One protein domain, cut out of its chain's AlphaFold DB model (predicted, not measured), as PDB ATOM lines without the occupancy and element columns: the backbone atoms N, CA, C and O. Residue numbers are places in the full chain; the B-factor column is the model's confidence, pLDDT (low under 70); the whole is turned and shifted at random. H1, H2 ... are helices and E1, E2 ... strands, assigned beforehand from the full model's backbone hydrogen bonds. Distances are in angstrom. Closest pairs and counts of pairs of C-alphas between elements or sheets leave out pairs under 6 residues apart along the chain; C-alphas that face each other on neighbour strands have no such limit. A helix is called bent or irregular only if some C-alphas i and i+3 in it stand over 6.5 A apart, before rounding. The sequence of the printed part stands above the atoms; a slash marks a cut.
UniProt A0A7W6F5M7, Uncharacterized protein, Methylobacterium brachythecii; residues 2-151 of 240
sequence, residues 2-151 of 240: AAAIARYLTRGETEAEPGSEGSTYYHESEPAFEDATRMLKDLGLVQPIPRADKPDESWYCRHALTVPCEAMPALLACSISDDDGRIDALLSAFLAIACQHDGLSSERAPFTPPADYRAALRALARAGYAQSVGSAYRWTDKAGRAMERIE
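Overview. This is residues 2 to 151 of the 240 residues of an uncharacterized protein of Methylobacterium brachythecii (UniProt A0A7W6F5M7). Helices H1 and H4 lie in the middle of an elongated body, with H2 packed on both of them and a small two-stranded hairpin toward each end. At one end is E1 and E2, whose long loop, residues 49 to 62, reaches away to the tip at Asp 53; toward the other end are E3 and E4, with H5 close to them and H6 crossing H4, while H3 packs on H1. The 150 printed residues hold six named helices and four named strands, in the order H1 H2 E1 E2 H3 H4 H5 E3 E4 H6; the two sheets, E1 - E2 and E3 - E4, are antiparallel, and the class is mostly helix. The whole is compact, with a radius of gyration of the C-alphas of 15.5 A, and spans 52 by 31 by 28 A.

Along the chain. Begin at C-alpha 130, at (13.603, 140.347, 74.432), where strand E3, residues 130 to 133, runs 9.6 A; E4, residues 136 to 139, comes back over 10.5 A. Just before them is H5, residues 115 to 126, 17.8 A long, and just after them is H6, residues 141 to 149, 13.5 A long. Both are irregular: C-alphas 116 and 119 are 7.2 A apart, and so are C-alphas 142 and 145. Next find C-alpha 85 at (-3.267, 148.565, 75.743); from there H4, the longest helix, runs 23.9 A to residue 101. H1, residues 2 to 9, starts at C-alpha 2 at (4.907, 146.073, 87.660) and is 10.6 A long. H2, residues 31 to 42, is 16.2 A long. The short strands E1, residues 46 to 48, and E2, residues 63 to 65, come next, then H3, residues 72 to 77.

Arrangement. Look first at the hairpin E3 and E4, antiparallel at 147 degrees: N 131 and O 138 are 2.8 A apart and N 138 and O 131 are 2.9 A apart, within hydrogen-bond range. The closest C-alphas of H5 and E3 are those of Ala 125 and Gln 131, 5.2 A apart. With residues 116 to 120 alone, H5 only just touches H1, with 3 pairs of C-alphas within 8 A, closest at Ala 4 and Tyr 117, 6.7 A. H1 is the hub, touching four helices. It touches H4 at Ile 5 and Phe 94, closest C-alphas 6.0 A apart, running the same way at a shallow tilt of 34 degrees, only just short of steep. It touches H3 at Ala 3 and Met 72, closest C-alphas 6.0 A apart. H4 touches H2, closest C-alphas Ala 36 and Ala 93 at 5.0 A, opposite ways at a steep tilt of 38 degrees. With residues 88 to 95 alone, H4 touches H6, closest C-alphas Ser 92 and Ala 146 at 4.9 A; at 72 degrees they are only just about perpendicular. The closest C-alphas of H2 and E1 are those of Leu 40 and Val 46, 5.7 A apart, and the hairpin E1 and E2 is antiparallel at 152 degrees, with N 47 and O 64 2.9 A apart, within hydrogen-bond range. Residues 24 to 25 pair antiparallel with residues 63 to 64 of E2. H2 and H6 are apart. In H1, H2, H3 and H4 every O i to N i+4 pair is within hydrogen-bond range; in H5 it is 6 of 8 and in H6 3 of 5.

Size, cuts and confidence. The two C-alphas farthest apart, those of Asp 53 and Gly 134, are 53.8 A apart. The printed part has no cut. The links H1 to H2, E1 to E2 and H4 to H5 are long. The mean pLDDT of the printed part is 91.7, and residues 13 to 16 are under 70.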
ATOM      1  N   ALA A   2       5.468 145.379  86.489       96.25
ATOM      2  CA  ALA A   2       4.907 146.073  87.660       96.25
ATOM      3  C   ALA A   2       5.671 145.819  88.975       96.25
ATOM      4  O   ALA A   2       6.119 146.767  89.604       96.25
ATOM      5  N   ALA A   3       5.941 144.553  89.315       96.19
ATOM      6  CA  ALA A   3       6.727 144.200  90.504       96.19
ATOM      7  C   ALA A   3       8.135 144.826  90.541       96.19
ATOM      8  O   ALA A   3       8.630 145.173  91.606       96.19
ATOM      9  N   ALA A   4       8.791 144.976  89.385       95.31
ATOM     10  CA  ALA A   4      10.117 145.588  89.315       95.31
ATOM     11  C   ALA A   4      10.038 147.110  89.509       95.31
ATOM     12  O   ALA A   4      10.844 147.662  90.247       95.31
ATOM     13  N   ILE A   5       9.025 147.759  88.917       96.06
ATOM     14  CA  ILE A   5       8.735 149.185  89.131       96.06
ATOM     15  C   ILE A   5       8.449 149.443  90.615       96.06
ATOM     16  O   ILE A   5       9.115 150.261  91.237       96.06
ATOM     17  N   ALA A   6       7.499 148.713  91.202       95.81
ATOM     18  CA  ALA A   6       7.099 148.884  92.597       95.81
ATOM     19  C   ALA A   6       8.265 148.647  93.569       95.81
ATOM     20  O   ALA A   6       8.452 149.410  94.518       95.81
ATOM     21  N   ARG A   7       9.094 147.627  93.304       94.50
ATOM     22  CA  ARG A   7      10.311 147.386  94.083       94.50
ATOM     23  C   ARG A   7      11.281 148.556  93.978       94.50
ATOM     24  O   ARG A   7      11.786 148.956  95.012       94.50
ATOM     25  N   TYR A   8      11.518 149.098  92.781       93.75
ATOM     26  CA  TYR A   8      12.393 150.258  92.580       93.75
ATOM     27  C   TYR A   8      11.903 151.488  93.353       93.75
ATOM     28  O   TYR A   8      12.655 152.052  94.144       93.75
ATOM     29  N   LEU A   9      10.625 151.844  93.190       93.94
ATOM     30  CA  LEU A   9      10.022 153.024  93.821       93.94
ATOM     31  C   LEU A   9      10.078 152.969  95.354       93.94
ATOM     32  O   LEU A   9      10.219 153.997  96.003       93.94
ATOM     33  N   THR A  10      10.031 151.771  95.938       93.50
ATOM     34  CA  THR A  10      10.073 151.572  97.396       93.50
ATOM     35  C   THR A  10      11.481 151.363  97.963       93.50
ATOM     36  O   THR A  10      11.612 151.137  99.161       93.50
ATOM     37  N   ARG A  11      12.559 151.444  97.162       89.06
ATOM     38  CA  ARG A  11      13.935 151.237  97.673       89.06
ATOM     39  C   ARG A  11      14.434 152.357  98.585       89.06
ATOM     40  O   ARG A  11      15.312 152.110  99.405       89.06
ATOM     41  N   GLY A  12      13.942 153.581  98.391       75.44
ATOM     42  CA  GLY A  12      14.445 154.771  99.083       75.44
ATOM     43  C   GLY A  12      13.941 154.933 100.519       75.44
ATOM     44  O   GLY A  12      14.581 155.627 101.305       75.44
ATOM     45  N   GLU A  13      12.823 154.300 100.880       65.81
ATOM     46  CA  GLU A  13      12.217 154.450 102.205       65.81
ATOM     47  C   GLU A  13      12.565 153.255 103.104       65.81
ATOM     48  O   GLU A  13      12.317 152.100 102.778       65.81
ATOM     49  N   THR A  14      13.174 153.541 104.256       57.94
ATOM     50  CA  THR A  14      13.781 152.552 105.164       57.94
ATOM     51  C   THR A  14      12.801 151.890 106.135       57.94
ATOM     52  O   THR A  14      13.207 151.021 106.906       57.94
ATOM     53  N   GLU A  15      11.531 152.302 106.144       60.62
ATOM     54  CA  GLU A  15      10.545 151.880 107.150       60.62
ATOM     55  C   GLU A  15      10.008 150.457 106.912       60.62
ATOM     56  O   GLU A  15       9.539 149.816 107.852       60.62
ATOM     57  N   ALA A  16      10.109 149.936 105.684       63.97
ATOM     58  CA  ALA A  16       9.639 148.604 105.308       63.97
ATOM     59  C   ALA A  16      10.576 147.947 104.283       63.97
ATOM     60  O   ALA A  16      11.298 148.624 103.553       63.97
ATOM     61  N   GLU A  17      10.562 146.613 104.207       81.75
ATOM     62  CA  GLU A  17      11.312 145.893 103.176       81.75
ATOM     63  C   GLU A  17      10.779 146.294 101.781       81.75
ATOM     64  O   GLU A  17       9.560 146.233 101.554       81.75
ATOM     65  N   PRO A  18      11.646 146.720 100.836       83.00
ATOM     66  CA  PRO A  18      11.219 147.172  99.518       83.00
ATOM     67  C   PRO A  18      10.343 146.140  98.811       83.00
ATOM     68  O   PRO A  18      10.724 144.983  98.629       83.00
ATOM     69  N   GLY A  19       9.169 146.576  98.367       88.00
ATOM     70  CA  GLY A  19       8.199 145.717  97.703       88.00
ATOM     71  C   GLY A  19       7.240 144.949  98.617       88.00
ATOM     72  O   GLY A  19       6.447 144.176  98.086       88.00
ATOM     73  N   SER A  20       7.268 145.152  99.935       92.50
ATOM     74  CA  SER A  20       6.256 144.591 100.841       92.50
ATOM     75  C   SER A  20       4.921 145.334 100.748       92.50
ATOM     76  O   SER A  20       4.858 146.497 100.354       92.50
ATOM     77  N   GLU A  21       3.830 144.671 101.131       94.12
ATOM     78  CA  GLU A  21       2.541 145.346 101.302       94.12
ATOM     79  C   GLU A  21       2.657 146.467 102.342       94.12
ATOM     80  O   GLU A  21       3.304 146.307 103.376       94.12
ATOM     81  N   GLY A  22       2.052 147.618 102.053       92.81
ATOM     82  CA  GLY A  22       2.144 148.802 102.901       92.81
ATOM     83  C   GLY A  22       3.453 149.581 102.761       92.81
ATOM     84  O   GLY A  22       3.499 150.704 103.257       92.81
ATOM     85  N   SER A  23       4.475 149.066 102.062       94.00
ATOM     86  CA  SER A  23       5.684 149.842 101.764       94.00
ATOM     87  C   SER A  23       5.312 151.108 101.004       94.00
ATOM     88  O   SER A  23       4.513 151.076 100.061       94.00
ATOM     89  N   THR A  24       5.891 152.225 101.427       93.94
ATOM     90  CA  THR A  24       5.532 153.547 100.932       93.94
ATOM     91  C   THR A  24       6.646 154.174 100.109       93.94
ATOM     92  O   THR A  24       7.795 153.737 100.151       93.94
ATOM     93  N   TYR A  25       6.286 155.180  99.317       93.25
ATOM     94  CA  TYR A  25       7.234 156.016  98.589       93.25
ATOM     95  C   TYR A  25       6.614 157.368  98.230       93.25
ATOM     96  O   TYR A  25       5.396 157.486  98.051       93.25
ATOM     97  N   TYR A  26       7.463 158.380  98.077       90.56
ATOM     98  CA  TYR A  26       7.176 159.543  97.242       90.56
ATOM     99  C   TYR A  26       7.675 159.265  95.828       90.56
ATOM    100  O   TYR A  26       8.755 158.708  95.650       90.56
ATOM    101  N   HIS A  27       6.895 159.645  94.819       79.19
ATOM    102  CA  HIS A  27       7.433 159.713  93.465       79.19
ATOM    103  C   HIS A  27       8.129 161.065  93.296       79.19
ATOM    104  O   HIS A  27       7.656 162.085  93.806       79.19
ATOM    105  N   GLU A  28       9.302 161.053  92.670       78.31
ATOM    106  CA  GLU A  28      10.014 162.278  92.321       78.31
ATOM    107  C   GLU A  28       9.213 163.031  91.255       78.31
ATOM    108  O   GLU A  28       8.505 162.416  90.459       78.31
ATOM    109  N   SER A  29       9.321 164.362  91.224       83.75
ATOM    110  CA  SER A  29       8.658 165.205  90.217       83.75
ATOM    111  C   SER A  29       9.341 165.108  88.846       83.75
ATOM    112  O   SER A  29       9.671 166.124  88.235       83.75
ATOM    113  N   GLU A  30       9.568 163.881  88.376       90.00
ATOM    114  CA  GLU A  30      10.009 163.580  87.021       90.00
ATOM    115  C   GLU A  30       8.974 162.691  86.302       90.00
ATOM    116  O   GLU A  30       8.405 161.774  86.909       90.00
ATOM    117  N   PRO A  31       8.754 162.895  84.988       92.06
ATOM    118  CA  PRO A  31       7.687 162.221  84.243       92.06
ATOM    119  C   PRO A  31       7.701 160.689  84.334       92.06
ATOM    120  O   PRO A  31       6.644 160.070  84.438       92.06
ATOM    121  N   ALA A  32       8.883 160.063  84.343       94.06
ATOM    122  CA  ALA A  32       9.012 158.607  84.405       94.06
ATOM    123  C   ALA A  32       8.428 158.020  85.702       94.06
ATOM    124  O   ALA A  32       7.764 156.980  85.672       94.06
ATOM    125  N   PHE A  33       8.640 158.696  86.835       94.31
ATOM    126  CA  PHE A  33       8.131 158.269  88.137       94.31
ATOM    127  C   PHE A  33       6.632 158.534  88.270       94.31
ATOM    128  O   PHE A  33       5.908 157.690  88.808       94.31
ATOM    129  N   GLU A  34       6.149 159.657  87.738       93.31
ATOM    130  CA  GLU A  34       4.719 159.968  87.694       93.31
ATOM    131  C   GLU A  34       3.945 158.950  86.849       93.31
ATOM    132  O   GLU A  34       2.923 158.423  87.292       93.31
ATOM    133  N   ASP A  35       4.447 158.626  85.655       93.88
ATOM    134  CA  ASP A  35       3.836 157.652  84.749       93.88
ATOM    135  C   ASP A  35       3.860 156.241  85.341       93.88
ATOM    136  O   ASP A  35       2.853 155.528  85.297       93.88
ATOM    137  N   ALA A  36       4.979 155.847  85.954       95.69
ATOM    138  CA  ALA A  36       5.096 154.586  86.675       95.69
ATOM    139  C   ALA A  36       4.098 154.493  87.838       95.69
ATOM    140  O   ALA A  36       3.398 153.489  87.977       95.69
ATOM    141  N   THR A  37       3.986 155.551  88.641       95.56
ATOM    142  CA  THR A  37       3.049 155.621  89.769       95.56
ATOM    143  C   THR A  37       1.607 155.554  89.281       95.56
ATOM    144  O   THR A  37       0.817 154.765  89.801       95.56
ATOM    145  N   ARG A  38       1.257 156.324  88.243       94.31
ATOM    146  CA  ARG A  38      -0.077 156.312  87.629       94.31
ATOM    147  C   ARG A  38      -0.435 154.922  87.113       94.31
ATOM    148  O   ARG A  38      -1.496 154.414  87.452       94.31
ATOM    149  N   MET A  39       0.486 154.267  86.407       95.06
ATOM    150  CA  MET A  39       0.299 152.899  85.925       95.06
ATOM    151  C   MET A  39       0.029 151.916  87.069       95.06
ATOM    152  O   MET A  39      -0.887 151.103  86.987       95.06
ATOM    153  N   LEU A  40       0.792 151.986  88.164       95.81
ATOM    154  CA  LEU A  40       0.548 151.118  89.314       95.81
ATOM    155  C   LEU A  40      -0.801 151.415  90.000       95.81
ATOM    156  O   LEU A  40      -1.449 150.476  90.464       95.81
ATOM    157  N   LYS A  41      -1.245 152.682  90.041       94.69
ATOM    158  CA  LYS A  41      -2.565 153.078  90.574       94.69
ATOM    159  C   LYS A  41      -3.696 152.518  89.719       94.69
ATOM    160  O   LYS A  41      -4.616 151.913  90.259       94.69
ATOM    161  N   ASP A  42      -3.595 152.655  88.399       93.06
ATOM    162  CA  ASP A  42      -4.600 152.170  87.445       93.06
ATOM    163  C   ASP A  42      -4.735 150.638  87.474       93.06
ATOM    164  O   ASP A  42      -5.793 150.083  87.175       93.06
ATOM    165  N   LEU A  43      -3.666 149.942  87.873       94.12
ATOM    166  CA  LEU A  43      -3.653 148.498  88.106       94.12
ATOM    167  C   LEU A  43      -4.106 148.092  89.521       94.12
ATOM    168  O   LEU A  43      -4.133 146.901  89.826       94.12
ATOM    169  N   GLY A  44      -4.443 149.051  90.386       95.12
ATOM    170  CA  GLY A  44      -4.852 148.808  91.772       95.12
ATOM    171  C   GLY A  44      -3.730 148.281  92.672       95.12
ATOM    172  O   GLY A  44      -4.016 147.689  93.711       95.12
ATOM    173  N   LEU A  45      -2.466 148.460  92.276       96.75
ATOM    174  CA  LEU A  45      -1.284 147.947  92.983       96.75
ATOM    175  C   LEU A  45      -0.725 148.935  94.008       96.75
ATOM    176  O   LEU A  45       0.074 148.550  94.863       96.75
ATOM    177  N   VAL A  46      -1.112 150.208  93.905       96.12
ATOM    178  CA  VAL A  46      -0.752 151.256  94.862       96.12
ATOM    179  C   VAL A  46      -1.925 152.194  95.107       96.12
ATOM    180  O   VAL A  46      -2.755 152.410  94.225       96.12
ATOM    181  N   GLN A  47      -1.954 152.795  96.292       95.69
ATOM    182  CA  GLN A  47      -2.952 153.789  96.676       95.69
ATOM    183  C   GLN A  47      -2.288 155.045  97.251       95.69
ATOM    184  O   GLN A  47      -1.262 154.929  97.927       95.69
ATOM    185  N   PRO A  48      -2.838 156.246  96.996       95.06
ATOM    186  CA  PRO A  48      -2.356 157.464  97.631       95.06
ATOM    187  C   PRO A  48      -2.638 157.421  99.138       95.06
ATOM    188  O   PRO A  48      -3.684 156.937  99.568       95.06
ATOM    189  N   ILE A  49      -1.720 157.959  99.935       93.50
ATOM    190  CA  ILE A  49      -1.891 158.187 101.370       93.50
ATOM    191  C   ILE A  49      -2.314 159.650 101.540       93.50
ATOM    192  O   ILE A  49      -1.487 160.539 101.305       93.50
ATOM    193  N   PRO A  50      -3.577 159.929 101.918       91.00
ATOM    194  CA  PRO A  50      -4.068 161.295 102.040       91.00
ATOM    195  C   PRO A  50      -3.233 162.105 103.026       91.00
ATOM    196  O   PRO A  50      -2.894 161.642 104.119       91.00
ATOM    197  N   ARG A  51      -2.926 163.344 102.652       90.25
ATOM    198  CA  ARG A  51      -2.242 164.277 103.540       90.25
ATOM    199  C   ARG A  51      -3.250 164.993 104.426       90.25
ATOM    200  O   ARG A  51      -4.268 165.471 103.938       90.25
ATOM    201  N   ALA A  52      -2.935 165.136 105.711       90.50
ATOM    202  CA  ALA A  52      -3.812 165.828 106.656       90.50
ATOM    203  C   ALA A  52      -4.061 167.298 106.270       90.50
ATOM    204  O   ALA A  52      -5.152 167.813 106.491       90.50
ATOM    205  N   ASP A  53      -3.066 167.966 105.677       90.12
ATOM    206  CA  ASP A  53      -3.165 169.362 105.247       90.12
ATOM    207  C   ASP A  53      -3.834 169.535 103.876       90.12
ATOM    208  O   ASP A  53      -4.290 170.631 103.551       90.12
ATOM    209  N   LYS A  54      -3.909 168.464 103.075       89.38
ATOM    210  CA  LYS A  54      -4.489 168.457 101.728       89.38
ATOM    211  C   LYS A  54      -5.093 167.083 101.389       89.38
ATOM    212  O   LYS A  54      -4.510 166.333 100.602       89.38
ATOM    213  N   PRO A  55      -6.250 166.731 101.971       86.94
ATOM    214  CA  PRO A  55      -6.818 165.386 101.854       86.94
ATOM    215  C   PRO A  55      -7.229 165.015 100.422       86.94
ATOM    216  O   PRO A  55      -7.205 163.838 100.071       86.94
ATOM    217  N   ASP A  56      -7.541 166.010  99.589       88.19
ATOM    218  CA  ASP A  56      -7.976 165.810  98.202       88.19
ATOM    219  C   ASP A  56      -6.802 165.742  97.197       88.19
ATOM    220  O   ASP A  56      -6.996 165.446  96.015       88.19
ATOM    221  N   GLU A  57      -5.562 166.009  97.633       85.19
ATOM    222  CA  GLU A  57      -4.380 166.013  96.762       85.19
ATOM    223  C   GLU A  57      -3.793 164.597  96.632       85.19
ATOM    224  O   GLU A  57      -3.016 164.144  97.468       85.19
ATOM    225  N   SER A  58      -4.158 163.893  95.555       80.69
ATOM    226  CA  SER A  58      -3.726 162.504  95.294       80.69
ATOM    227  C   SER A  58      -2.529 162.366  94.345       80.69
ATOM    228  O   SER A  58      -2.116 161.244  94.030       80.69
ATOM    229  N   TRP A  59      -2.012 163.490  93.841       79.50
ATOM    230  CA  TRP A  59      -0.853 163.529  92.948       79.50
ATOM    231  C   TRP A  59       0.434 163.851  93.714       79.50
ATOM    232  O   TRP A  59       1.435 163.199  93.469       79.50
ATOM    233  N   TYR A  60       0.410 164.760  94.694       84.62
ATOM    234  CA  TYR A  60       1.578 165.122  95.509       84.62
ATOM    235  C   TYR A  60       1.450 164.591  96.947       84.62
ATOM    236  O   TYR A  60       1.239 165.337  97.912       84.62
ATOM    237  N   CYS A  61       1.533 163.266  97.083       89.56
ATOM    238  CA  CYS A  61       1.423 162.540  98.350       89.56
ATOM    239  C   CYS A  61       2.292 161.268  98.350       89.56
ATOM    240  O   CYS A  61       2.756 160.823  97.294       89.56
ATOM    241  N   ARG A  62       2.470 160.643  99.525       92.69
ATOM    242  CA  ARG A  62       3.001 159.269  99.592       92.69
ATOM    243  C   ARG A  62       2.024 158.317  98.920       92.69
ATOM    244  O   ARG A  62       0.813 158.537  98.941       92.69
ATOM    245  N   HIS A  63       2.555 157.243  98.367       94.50
ATOM    246  CA  HIS A  63       1.789 156.110  97.876       94.50
ATOM    247  C   HIS A  63       2.195 154.870  98.667       94.50
ATOM    248  O   HIS A  63       3.350 154.765  99.066       94.50
ATOM    249  N   ALA A  64       1.260 153.953  98.902       95.31
ATOM    250  CA  ALA A  64       1.502 152.673  99.566       95.31
ATOM    251  C   ALA A  64       1.200 151.516  98.613       95.31
ATOM    252  O   ALA A  64       0.192 151.567  97.899       95.31
ATOM    253  N   LEU A  65       2.031 150.471  98.622       96.44
ATOM    254  CA  LEU A  65       1.724 149.221  97.925       96.44
ATOM    255  C   LEU A  65       0.503 148.549  98.569       96.44
ATOM    256  O   LEU A  65       0.459 148.373  99.785       96.44
ATOM    257  N   THR A  66      -0.477 148.159  97.757       96.62
ATOM    258  CA  THR A  66      -1.686 147.440  98.214       96.62
ATOM    259  C   THR A  66      -1.492 145.927  98.242       96.62
ATOM    260  O   THR A  66      -2.299 145.214  98.826       96.62
ATOM    261  N   VAL A  67      -0.439 145.437  97.587       95.19
ATOM    262  CA  VAL A  67      -0.059 144.025  97.514       95.19
ATOM    263  C   VAL A  67       1.466 143.909  97.480       95.19
ATOM    264  O   VAL A  67       2.129 144.805  96.944       95.19
ATOM    265  N   PRO A  68       2.052 142.810  97.985       95.88
ATOM    266  CA  PRO A  68       3.488 142.603  97.877       95.88
ATOM    267  C   PRO A  68       3.905 142.357  96.418       95.88
ATOM    268  O   PRO A  68       3.174 141.753  95.623       95.88
ATOM    269  N   CYS A  69       5.113 142.792  96.060       95.06
ATOM    270  CA  CYS A  69       5.687 142.678  94.718       95.06
ATOM    271  C   CYS A  69       5.687 141.238  94.187       95.06
ATOM    272  O   CYS A  69       5.470 141.035  92.990       95.06
ATOM    273  N   GLU A  70       5.901 140.231  95.044       94.19
ATOM    274  CA  GLU A  70       5.879 138.819  94.641       94.19
ATOM    275  C   GLU A  70       4.492 138.356  94.169       94.19
ATOM    276  O   GLU A  70       4.404 137.461  93.326       94.19
ATOM    277  N   ALA A  71       3.414 138.970  94.668       94.88
ATOM    278  CA  ALA A  71       2.038 138.608  94.327       94.88
ATOM    279  C   ALA A  71       1.528 139.294  93.046       94.88
ATOM    280  O   ALA A  71       0.618 138.781  92.387       94.88
ATOM    281  N   MET A  72       2.130 140.421  92.647       95.56
ATOM    282  CA  MET A  72       1.674 141.215  91.498       95.56
ATOM    283  C   MET A  72       1.579 140.419  90.183       95.56
ATOM    284  O   MET A  72       0.579 140.578  89.486       95.56
ATOM    285  N   PRO A  73       2.544 139.552  89.800       92.50
ATOM    286  CA  PRO A  73       2.436 138.803  88.547       92.50
ATOM    287  C   PRO A  73       1.195 137.909  88.480       92.50
ATOM    288  O   PRO A  73       0.556 137.848  87.434       92.50
ATOM    289  N   ALA A  74       0.848 137.238  89.583       91.19
ATOM    290  CA  ALA A  74      -0.318 136.361  89.642       91.19
ATOM    291  C   ALA A  74      -1.627 137.161  89.593       91.19
ATOM    292  O   ALA A  74      -2.549 136.778  88.880       91.19
ATOM    293  N   LEU A  75      -1.682 138.297  90.295       91.31
ATOM    294  CA  LEU A  75      -2.840 139.191  90.283       91.31
ATOM    295  C   LEU A  75      -3.101 139.749  88.877       91.31
ATOM    296  O   LEU A  75      -4.231 139.712  88.395       91.31
ATOM    297  N   LEU A  76      -2.049 140.219  88.199       90.19
ATOM    298  CA  LEU A  76      -2.163 140.814  86.867       90.19
ATOM    299  C   LEU A  76      -2.473 139.796  85.768       90.19
ATOM    300  O   LEU A  76      -3.175 140.128  84.817       90.19
ATOM    301  N   ALA A  77      -1.995 138.555  85.899       86.44
ATOM    302  CA  ALA A  77      -2.306 137.489  84.946       86.44
ATOM    303  C   ALA A  77      -3.816 137.199  84.848       86.44
ATOM    304  O   ALA A  77      -4.277 136.705  83.823       86.44
ATOM    305  N   CYS A  78      -4.583 137.518  85.894       80.75
ATOM    306  CA  CYS A  78      -6.034 137.354  85.921       80.75
ATOM    307  C   CYS A  78      -6.806 138.606  85.466       80.75
ATOM    308  O   CYS A  78      -8.019 138.519  85.284       80.75
ATOM    309  N   SER A  79      -6.150 139.764  85.327       80.12
ATOM    310  CA  SER A  79      -6.819 141.065  85.137       80.12
ATOM    311  C   SER A  79      -6.433 141.822  83.862       80.12
ATOM    312  O   SER A  79      -7.059 142.841  83.550       80.12
ATOM    313  N   ILE A  80      -5.430 141.342  83.123       82.12
ATOM    314  CA  ILE A  80      -4.946 141.934  81.872       82.12
ATOM    315  C   ILE A  80      -4.929 140.851  80.784       82.12
ATOM    316  O   ILE A  80      -4.323 139.798  80.972       82.12
ATOM    317  N   SER A  81      -5.578 141.114  79.646       78.50
ATOM    318  CA  SER A  81      -5.507 140.271  78.442       78.50
ATOM    319  C   SER A  81      -4.366 140.694  77.514       78.50
ATOM    320  O   SER A  81      -3.934 141.841  77.559       78.50
ATOM    321  N   ASP A  82      -3.931 139.816  76.607       71.31
ATOM    322  CA  ASP A  82      -2.837 140.112  75.664       71.31
ATOM    323  C   ASP A  82      -3.114 141.311  74.729       71.31
ATOM    324  O   ASP A  82      -2.178 142.007  74.342       71.31
ATOM    325  N   ASP A  83      -4.385 141.597  74.422       74.06
ATOM    326  CA  ASP A  83      -4.808 142.745  73.596       74.06
ATOM    327  C   ASP A  83      -5.045 144.033  74.409       74.06
ATOM    328  O   ASP A  83      -5.588 145.024  73.911       74.06
ATOM    329  N   ASP A  84      -4.674 144.033  75.687       80.31
ATOM    330  CA  ASP A  84      -4.872 145.175  76.564       80.31
ATOM    331  C   ASP A  84      -3.777 146.229  76.362       80.31
ATOM    332  O   ASP A  84      -2.597 146.003  76.646       80.31
ATOM    333  N   GLY A  85      -4.177 147.429  75.931       82.50
ATOM    334  CA  GLY A  85      -3.267 148.565  75.743       82.50
ATOM    335  C   GLY A  85      -2.472 148.947  77.001       82.50
ATOM    336  O   GLY A  85      -1.420 149.583  76.893       82.50
ATOM    337  N   ARG A  86      -2.909 148.515  78.193       88.25
ATOM    338  CA  ARG A  86      -2.165 148.680  79.448       88.25
ATOM    339  C   ARG A  86      -0.840 147.914  79.457       88.25
ATOM    340  O   ARG A  86       0.071 148.343  80.159       88.25
ATOM    341  N   ILE A  87      -0.674 146.841  78.672       89.44
ATOM    342  CA  ILE A  87       0.606 146.112  78.569       89.44
ATOM    343  C   ILE A  87       1.689 147.008  77.972       89.44
ATOM    344  O   ILE A  87       2.787 147.090  78.521       89.44
ATOM    345  N   ASP A  88       1.377 147.704  76.880       90.31
ATOM    346  CA  ASP A  88       2.322 148.602  76.216       90.31
ATOM    347  C   ASP A  88       2.686 149.788  77.111       90.31
ATOM    348  O   ASP A  88       3.846 150.194  77.164       90.31
ATOM    349  N   ALA A  89       1.709 150.335  77.835       92.19
ATOM    350  CA  ALA A  89       1.946 151.416  78.782       92.19
ATOM    351  C   ALA A  89       2.783 150.942  79.988       92.19
ATOM    352  O   ALA A  89       3.731 151.619  80.386       92.19
ATOM    353  N   LEU A  90       2.513 149.740  80.512       95.19
ATOM    354  CA  LEU A  90       3.305 149.118  81.574       95.19
ATOM    355  C   LEU A  90       4.737 148.810  81.122       95.19
ATOM    356  O   LEU A  90       5.671 148.965  81.910       95.19
ATOM    357  N   LEU A  91       4.925 148.384  79.871       96.00
ATOM    358  CA  LEU A  91       6.245 148.178  79.285       96.00
ATOM    359  C   LEU A  91       7.008 149.498  79.160       96.00
ATOM    360  O   LEU A  91       8.162 149.551  79.574       96.00
ATOM    361  N   SER A  92       6.381 150.556  78.641       96.44
ATOM    362  CA  SER A  92       7.005 151.882  78.555       96.44
ATOM    363  C   SER A  92       7.409 152.411  79.934       96.44
ATOM    364  O   SER A  92       8.564 152.784  80.111       96.44
ATOM    365  N   ALA A  93       6.519 152.353  80.929       96.94
ATOM    366  CA  ALA A  93       6.834 152.769  82.299       96.94
ATOM    367  C   ALA A  93       7.971 151.932  82.914       96.94
ATOM    368  O   ALA A  93       8.882 152.467  83.544       96.94
ATOM    369  N   PHE A  94       7.955 150.613  82.693       97.62
ATOM    370  CA  PHE A  94       9.025 149.724  83.141       97.62
ATOM    371  C   PHE A  94      10.371 150.087  82.516       97.62
ATOM    372  O   PHE A  94      11.367 150.141  83.230       97.62
ATOM    373  N   LEU A  95      10.409 150.317  81.202       97.75
ATOM    374  CA  LEU A  95      11.641 150.647  80.494       97.75
ATOM    375  C   LEU A  95      12.159 152.035  80.872       97.75
ATOM    376  O   LEU A  95      13.368 152.175  81.007       97.75
ATOM    377  N   ALA A  96      11.288 153.025  81.085       97.00
ATOM    378  CA  ALA A  96      11.700 154.356  81.535       97.00
ATOM    379  C   ALA A  96      12.480 154.249  82.853       97.00
ATOM    380  O   ALA A  96      13.660 154.581  82.904       97.00
ATOM    381  N   ILE A  97      11.875 153.635  83.875       96.12
ATOM    382  CA  ILE A  97      12.530 153.415  85.169       96.12
ATOM    383  C   ILE A  97      13.788 152.556  85.023       96.12
ATOM    384  O   ILE A  97      14.880 152.965  85.415       96.12
ATOM    385  N   ALA A  98      13.656 151.365  84.436       96.50
ATOM    386  CA  ALA A  98      14.745 150.402  84.423       96.50
ATOM    387  C   ALA A  98      15.947 150.912  83.622       96.50
ATOM    388  O   ALA A  98      17.080 150.764  84.073       96.50
ATOM    389  N   CYS A  99      15.721 151.508  82.447       96.38
ATOM    390  CA  CYS A  99      16.802 151.920  81.561       96.38
ATOM    391  C   CYS A  99      17.371 153.304  81.866       96.38
ATOM    392  O   CYS A  99      18.575 153.494  81.712       96.38
ATOM    393  N   GLN A 100      16.539 154.264  82.270       93.31
ATOM    394  CA  GLN A 100      16.994 155.641  82.482       93.31
ATOM    395  C   GLN A 100      17.428 155.891  83.931       93.31
ATOM    396  O   GLN A 100      18.330 156.698  84.146       93.31
ATOM    397  N   HIS A 101      16.859 155.166  84.904       92.38
ATOM    398  CA  HIS A 101      17.064 155.451  86.330       92.38
ATOM    399  C   HIS A 101      17.677 154.294  87.141       92.38
ATOM    400  O   HIS A 101      18.210 154.536  88.222       92.38
ATOM    401  N   ASP A 102      17.649 153.049  86.645       92.88
ATOM    402  CA  ASP A 102      18.176 151.879  87.378       92.88
ATOM    403  C   ASP A 102      19.241 151.069  86.614       92.88
ATOM    404  O   ASP A 102      19.561 149.930  86.962       92.88
ATOM    405  N   GLY A 103      19.807 151.651  85.552       90.62
ATOM    406  CA  GLY A 103      21.003 151.132  84.879       90.62
ATOM    407  C   GLY A 103      20.807 149.878  84.019       90.62
ATOM    408  O   GLY A 103      21.791 149.238  83.637       90.62
ATOM    409  N   LEU A 104      19.572 149.497  83.683       95.50
ATOM    410  CA  LEU A 104      19.317 148.467  82.677       95.50
ATOM    411  C   LEU A 104      19.726 148.989  81.291       95.50
ATOM    412  O   LEU A 104      19.394 150.106  80.910       95.50
ATOM    413  N   SER A 105      20.418 148.181  80.488       96.12
ATOM    414  CA  SER A 105      20.842 148.645  79.162       96.12
ATOM    415  C   SER A 105      19.640 148.962  78.266       96.12
ATOM    416  O   SER A 105      18.720 148.153  78.139       96.12
ATOM    417  N   SER A 106      19.679 150.118  77.606       96.44
ATOM    418  CA  SER A 106      18.774 150.492  76.516       96.44
ATOM    419  C   SER A 106      19.372 150.208  75.134       96.44
ATOM    420  O   SER A 106      18.797 150.577  74.114       96.44
ATOM    421  N   GLU A 107      20.539 149.571  75.059       96.44
ATOM    422  CA  GLU A 107      21.235 149.335  73.798       96.44
ATOM    423  C   GLU A 107      20.746 148.072  73.083       96.44
ATOM    424  O   GLU A 107      20.148 147.165  73.662       96.44
ATOM    425  N   ARG A 108      21.036 147.985  71.781       94.44
ATOM    426  CA  ARG A 108      20.756 146.789  70.969       94.44
ATOM    427  C   ARG A 108      21.762 145.661  71.200       94.44
ATOM    428  O   ARG A 108      21.522 144.555  70.713       94.44
ATOM    429  N   ALA A 109      22.887 145.930  71.857       95.62
ATOM    430  CA  ALA A 109      23.893 144.926  72.175       95.62
ATOM    431  C   ALA A 109      23.386 143.963  73.270       95.62
ATOM    432  O   ALA A 109      22.562 144.358  74.096       95.62
ATOM    433  N   PRO A 110      23.842 142.697  73.296       97.62
ATOM    434  CA  PRO A 110      23.537 141.798  74.402       97.62
ATOM    435  C   PRO A 110      24.043 142.347  75.744       97.62
ATOM    436  O   PRO A 110      25.181 142.798  75.839       97.62
ATOM    437  N   PHE A 111      23.226 142.251  76.792       97.12
ATOM    438  CA  PHE A 111      23.549 142.722  78.139       97.12
ATOM    439  C   PHE A 111      23.143 141.711  79.217       97.12
ATOM    440  O   PHE A 111      22.217 140.915  79.049       97.12
ATOM    441  N   THR A 112      23.821 141.769  80.362       96.75
ATOM    442  CA  THR A 112      23.462 140.979  81.547       96.75
ATOM    443  C   THR A 112      22.626 141.848  82.484       96.75
ATOM    444  O   THR A 112      23.155 142.826  83.011       96.75
ATOM    445  N   PRO A 113      21.337 141.537  82.714       94.81
ATOM    446  CA  PRO A 113      20.504 142.349  83.588       94.81
ATOM    447  C   PRO A 113      20.921 142.190  85.062       94.81
ATOM    448  O   PRO A 113      21.298 141.080  85.475       94.81
ATOM    449  N   PRO A 114      20.773 143.251  85.881       93.06
ATOM    450  CA  PRO A 114      20.821 143.136  87.336       93.06
ATOM    451  C   PRO A 114      19.856 142.059  87.853       93.06
ATOM    452  O   PRO A 114      18.860 141.729  87.199       93.06
ATOM    453  N   ALA A 115      20.153 141.487  89.025       91.25
ATOM    454  CA  ALA A 115      19.413 140.348  89.578       91.25
ATOM    455  C   ALA A 115      17.899 140.613  89.661       91.25
ATOM    456  O   ALA A 115      17.110 139.777  89.210       91.25
ATOM    457  N   ASP A 116      17.525 141.805  90.117       89.00
ATOM    458  CA  ASP A 116      16.142 142.262  90.294       89.00
ATOM    459  C   ASP A 116      15.327 142.245  88.994       89.00
ATOM    460  O   ASP A 116      14.119 142.001  89.000       89.00
ATOM    461  N   TYR A 117      15.986 142.422  87.848       94.56
ATOM    462  CA  TYR A 117      15.335 142.459  86.542       94.56
ATOM    463  C   TYR A 117      15.220 141.090  85.870       94.56
ATOM    464  O   TYR A 117      14.460 140.940  84.912       94.56
ATOM    465  N   ARG A 118      15.914 140.054  86.358       94.12
ATOM    466  CA  ARG A 118      15.978 138.743  85.680       94.12
ATOM    467  C   ARG A 118      14.609 138.107  85.468       94.12
ATOM    468  O   ARG A 118      14.354 137.551  84.400       94.12
ATOM    469  N   ALA A 119      13.727 138.177  86.465       92.81
ATOM    470  CA  ALA A 119      12.382 137.616  86.359       92.81
ATOM    471  C   ALA A 119      11.548 138.349  85.292       92.81
ATOM    472  O   ALA A 119      10.899 137.705  84.464       92.81
ATOM    473  N   ALA A 120      11.626 139.685  85.266       95.06
ATOM    474  CA  ALA A 120      10.951 140.511  84.269       95.06
ATOM    475  C   ALA A 120      11.493 140.244  82.856       95.06
ATOM    476  O   ALA A 120      10.706 139.992  81.948       95.06
ATOM    477  N   LEU A 121      12.817 140.203  82.677       96.75
ATOM    478  CA  LEU A 121      13.452 139.945  81.380       96.75
ATOM    479  C   LEU A 121      13.149 138.544  80.850       96.75
ATOM    480  O   LEU A 121      12.907 138.381  79.658       96.75
ATOM    481  N   ARG A 122      13.074 137.533  81.723       95.94
ATOM    482  CA  ARG A 122      12.641 136.188  81.322       95.94
ATOM    483  C   ARG A 122      11.200 136.189  80.804       95.94
ATOM    484  O   ARG A 122      10.908 135.513  79.822       95.94
ATOM    485  N   ALA A 123      10.301 136.933  81.450       93.62
ATOM    486  CA  ALA A 123       8.921 137.072  80.988       93.62
ATOM    487  C   ALA A 123       8.841 137.828  79.653       93.62
ATOM    488  O   ALA A 123       8.189 137.353  78.728       93.62
ATOM    489  N   LEU A 124       9.577 138.934  79.521       95.62
ATOM    490  CA  LEU A 124       9.676 139.703  78.277       95.62
ATOM    491  C   LEU A 124      10.268 138.881  77.133       95.62
ATOM    492  O   LEU A 124       9.822 139.012  75.996       95.62
ATOM    493  N   ALA A 125      11.223 137.997  77.428       96.94
ATOM    494  CA  ALA A 125      11.785 137.091  76.440       96.94
ATOM    495  C   ALA A 125      10.754 136.078  75.931       96.94
ATOM    496  O   ALA A 125      10.629 135.879  74.727       96.94
ATOM    497  N   ARG A 126       9.948 135.491  76.827       94.75
ATOM    498  CA  ARG A 126       8.839 134.603  76.426       94.75
ATOM    499  C   ARG A 126       7.777 135.326  75.600       94.75
ATOM    500  O   ARG A 126       7.228 134.736  74.682       94.75
ATOM    501  N   ALA A 127       7.518 136.593  75.910       92.25
ATOM    502  CA  ALA A 127       6.578 137.435  75.172       92.25
ATOM    503  C   ALA A 127       7.165 138.023  73.868       92.25
ATOM    504  O   ALA A 127       6.474 138.754  73.152       92.25
ATOM    505  N   GLY A 128       8.432 137.725  73.555       95.44
ATOM    506  CA  GLY A 128       9.106 138.149  72.329       95.44
ATOM    507  C   GLY A 128       9.565 139.607  72.309       95.44
ATOM    508  O   GLY A 128       9.910 140.089  71.242       95.44
ATOM    509  N   TYR A 129       9.567 140.317  73.443       96.50
ATOM    510  CA  TYR A 129      10.115 141.680  73.556       96.50
ATOM    511  C   TYR A 129      11.637 141.677  73.744       96.50
ATOM    512  O   TYR A 129      12.329 142.601  73.311       96.50
ATOM    513  N   ALA A 130      12.173 140.605  74.323       97.75
ATOM    514  CA  ALA A 130      13.603 140.347  74.432       97.75
ATOM    515  C   ALA A 130      13.952 138.972  73.840       97.75
ATOM    516  O   ALA A 130      13.087 138.128  73.623       97.75
ATOM    517  N   GLN A 131      15.233 138.735  73.601       97.94
ATOM    518  CA  GLN A 131      15.779 137.447  73.200       97.94
ATOM    519  C   GLN A 131      16.897 137.067  74.167       97.94
ATOM    520  O   GLN A 131      17.736 137.901  74.504       97.94
ATOM    521  N   SER A 132      16.921 135.811  74.612       97.25
ATOM    522  CA  SER A 132      18.050 135.281  75.381       97.25
ATOM    523  C   SER A 132      19.202 134.930  74.437       97.25
ATOM    524  O   SER A 132      19.000 134.269  73.419       97.25
ATOM    525  N   VAL A 133      20.408 135.383  74.780       96.38
ATOM    526  CA  VAL A 133      21.653 135.127  74.050       96.38
ATOM    527  C   VAL A 133      22.671 134.590  75.057       96.38
ATOM    528  O   VAL A 133      23.366 135.349  75.730       96.38
ATOM    529  N   GLY A 134      22.711 133.267  75.226       93.88
ATOM    530  CA  GLY A 134      23.474 132.640  76.310       93.88
ATOM    531  C   GLY A 134      22.939 133.061  77.684       93.88
ATOM    532  O   GLY A 134      21.756 132.893  77.967       93.88
ATOM    533  N   SER A 135      23.800 133.624  78.535       92.62
ATOM    534  CA  SER A 135      23.411 134.204  79.833       92.62
ATOM    535  C   SER A 135      22.924 135.658  79.749       92.62
ATOM    536  O   SER A 135      22.454 136.200  80.752       92.62
ATOM    537  N   ALA A 136      23.029 136.282  78.574       97.62
ATOM    538  CA  ALA A 136      22.646 137.664  78.322       97.62
ATOM    539  C   ALA A 136      21.256 137.766  77.672       97.62
ATOM    540  O   ALA A 136      20.640 136.772  77.272       97.62
ATOM    541  N   TYR A 137      20.770 138.998  77.556       98.19
ATOM    542  CA  TYR A 137      19.538 139.356  76.867       98.19
ATOM    543  C   TYR A 137      19.811 140.431  75.825       98.19
ATOM    544  O   TYR A 137      20.728 141.230  75.970       98.19
ATOM    545  N   ARG A 138      18.989 140.460  74.784       97.69
ATOM    546  CA  ARG A 138      18.983 141.498  73.758       97.69
ATOM    547  C   ARG A 138      17.552 141.950  73.501       97.69
ATOM    548  O   ARG A 138      16.657 141.113  73.412       97.69
ATOM    549  N   TRP A 139      17.332 143.250  73.342       97.88
ATOM    550  CA  TRP A 139      16.027 143.783  72.948       97.88
ATOM    551  C   TRP A 139      15.704 143.472  71.481       97.88
ATOM    552  O   TRP A 139      16.551 143.619  70.594       97.88
ATOM    553  N   THR A 140      14.468 143.050  71.225       97.50
ATOM    554  CA  THR A 140      13.959 142.756  69.874       97.50
ATOM    555  C   THR A 140      13.273 143.978  69.264       97.50
ATOM    556  O   THR A 140      13.009 144.962  69.954       97.50
ATOM    557  N   ASP A 141      12.898 143.894  67.988       96.94
ATOM    558  CA  ASP A 141      12.114 144.946  67.327       96.94
ATOM    559  C   ASP A 141      10.721 145.134  67.937       96.94
ATOM    560  O   ASP A 141      10.180 146.237  67.894       96.94
ATOM    561  N   LYS A 142      10.160 144.105  68.590       95.81
ATOM    562  CA  LYS A 142       8.866 144.211  69.279       95.81
ATOM    563  C   LYS A 142       8.908 145.220  70.435       95.81
ATOM    564  O   LYS A 142       7.902 145.860  70.721       95.81
ATOM    565  N   ALA A 143      10.069 145.412  71.069       96.50
ATOM    566  CA  ALA A 143      10.266 146.448  72.085       96.50
ATOM    567  C   ALA A 143      10.435 147.858  71.490       96.50
ATOM    568  O   ALA A 143      10.411 148.832  72.239       96.50
ATOM    569  N   GLY A 144      10.577 147.981  70.164       96.00
ATOM    570  CA  GLY A 144      10.958 149.218  69.489       96.00
ATOM    571  C   GLY A 144      10.049 150.398  69.801       96.00
ATOM    572  O   GLY A 144      10.543 151.433  70.225       96.00
ATOM    573  N   ARG A 145       8.725 150.223  69.709       95.12
ATOM    574  CA  ARG A 145       7.770 151.300  70.029       95.12
ATOM    575  C   ARG A 145       7.858 151.771  71.480       95.12
ATOM    576  O   ARG A 145       7.705 152.956  71.754       95.12
ATOM    577  N   ALA A 146       8.082 150.849  72.416       96.06
ATOM    578  CA  ALA A 146       8.210 151.204  73.824       96.06
ATOM    579  C   ALA A 146       9.545 151.909  74.105       96.06
ATOM    580  O   ALA A 146       9.562 152.856  74.882       96.06
ATOM    581  N   MET A 147      10.626 151.492  73.433       97.56
ATOM    582  CA  MET A 147      11.938 152.147  73.481       97.56
ATOM    583  C   MET A 147      11.930 153.539  72.836       97.56
ATOM    584  O   MET A 147      12.570 154.449  73.350       97.56
ATOM    585  N   GLU A 148      11.197 153.722  71.740       96.62
ATOM    586  CA  GLU A 148      11.006 155.024  71.092       96.62
ATOM    587  C   GLU A 148      10.243 155.990  72.008       96.62
ATOM    588  O   GLU A 148      10.672 157.125  72.189       96.62
ATOM    589  N   ARG A 149       9.167 155.530  72.667       95.50
ATOM    590  CA  ARG A 149       8.401 156.352  73.626       95.50
ATOM    591  C   ARG A 149       9.234 156.897  74.779       95.50
ATOM    592  O   ARG A 149       8.918 157.968  75.278       95.50
ATOM    593  N   ILE A 150      10.239 156.149  75.222       95.50
ATOM    594  CA  ILE A 150      11.142 156.581  76.294       95.50
ATOM    595  C   ILE A 150      12.402 157.254  75.739       95.50
ATOM    596  O   ILE A 150      13.405 157.341  76.437       95.50
ATOM    597  N   GLU A 151      12.410 157.642  74.462       95.56
ATOM    598  CA  GLU A 151      13.553 158.286  73.804       95.56
ATOM    599  C   GLU A 151      14.865 157.492  73.955       95.56
ATOM    600  O   GLU A 151      15.968 158.038  73.964       95.56
TER     601      GLU A 151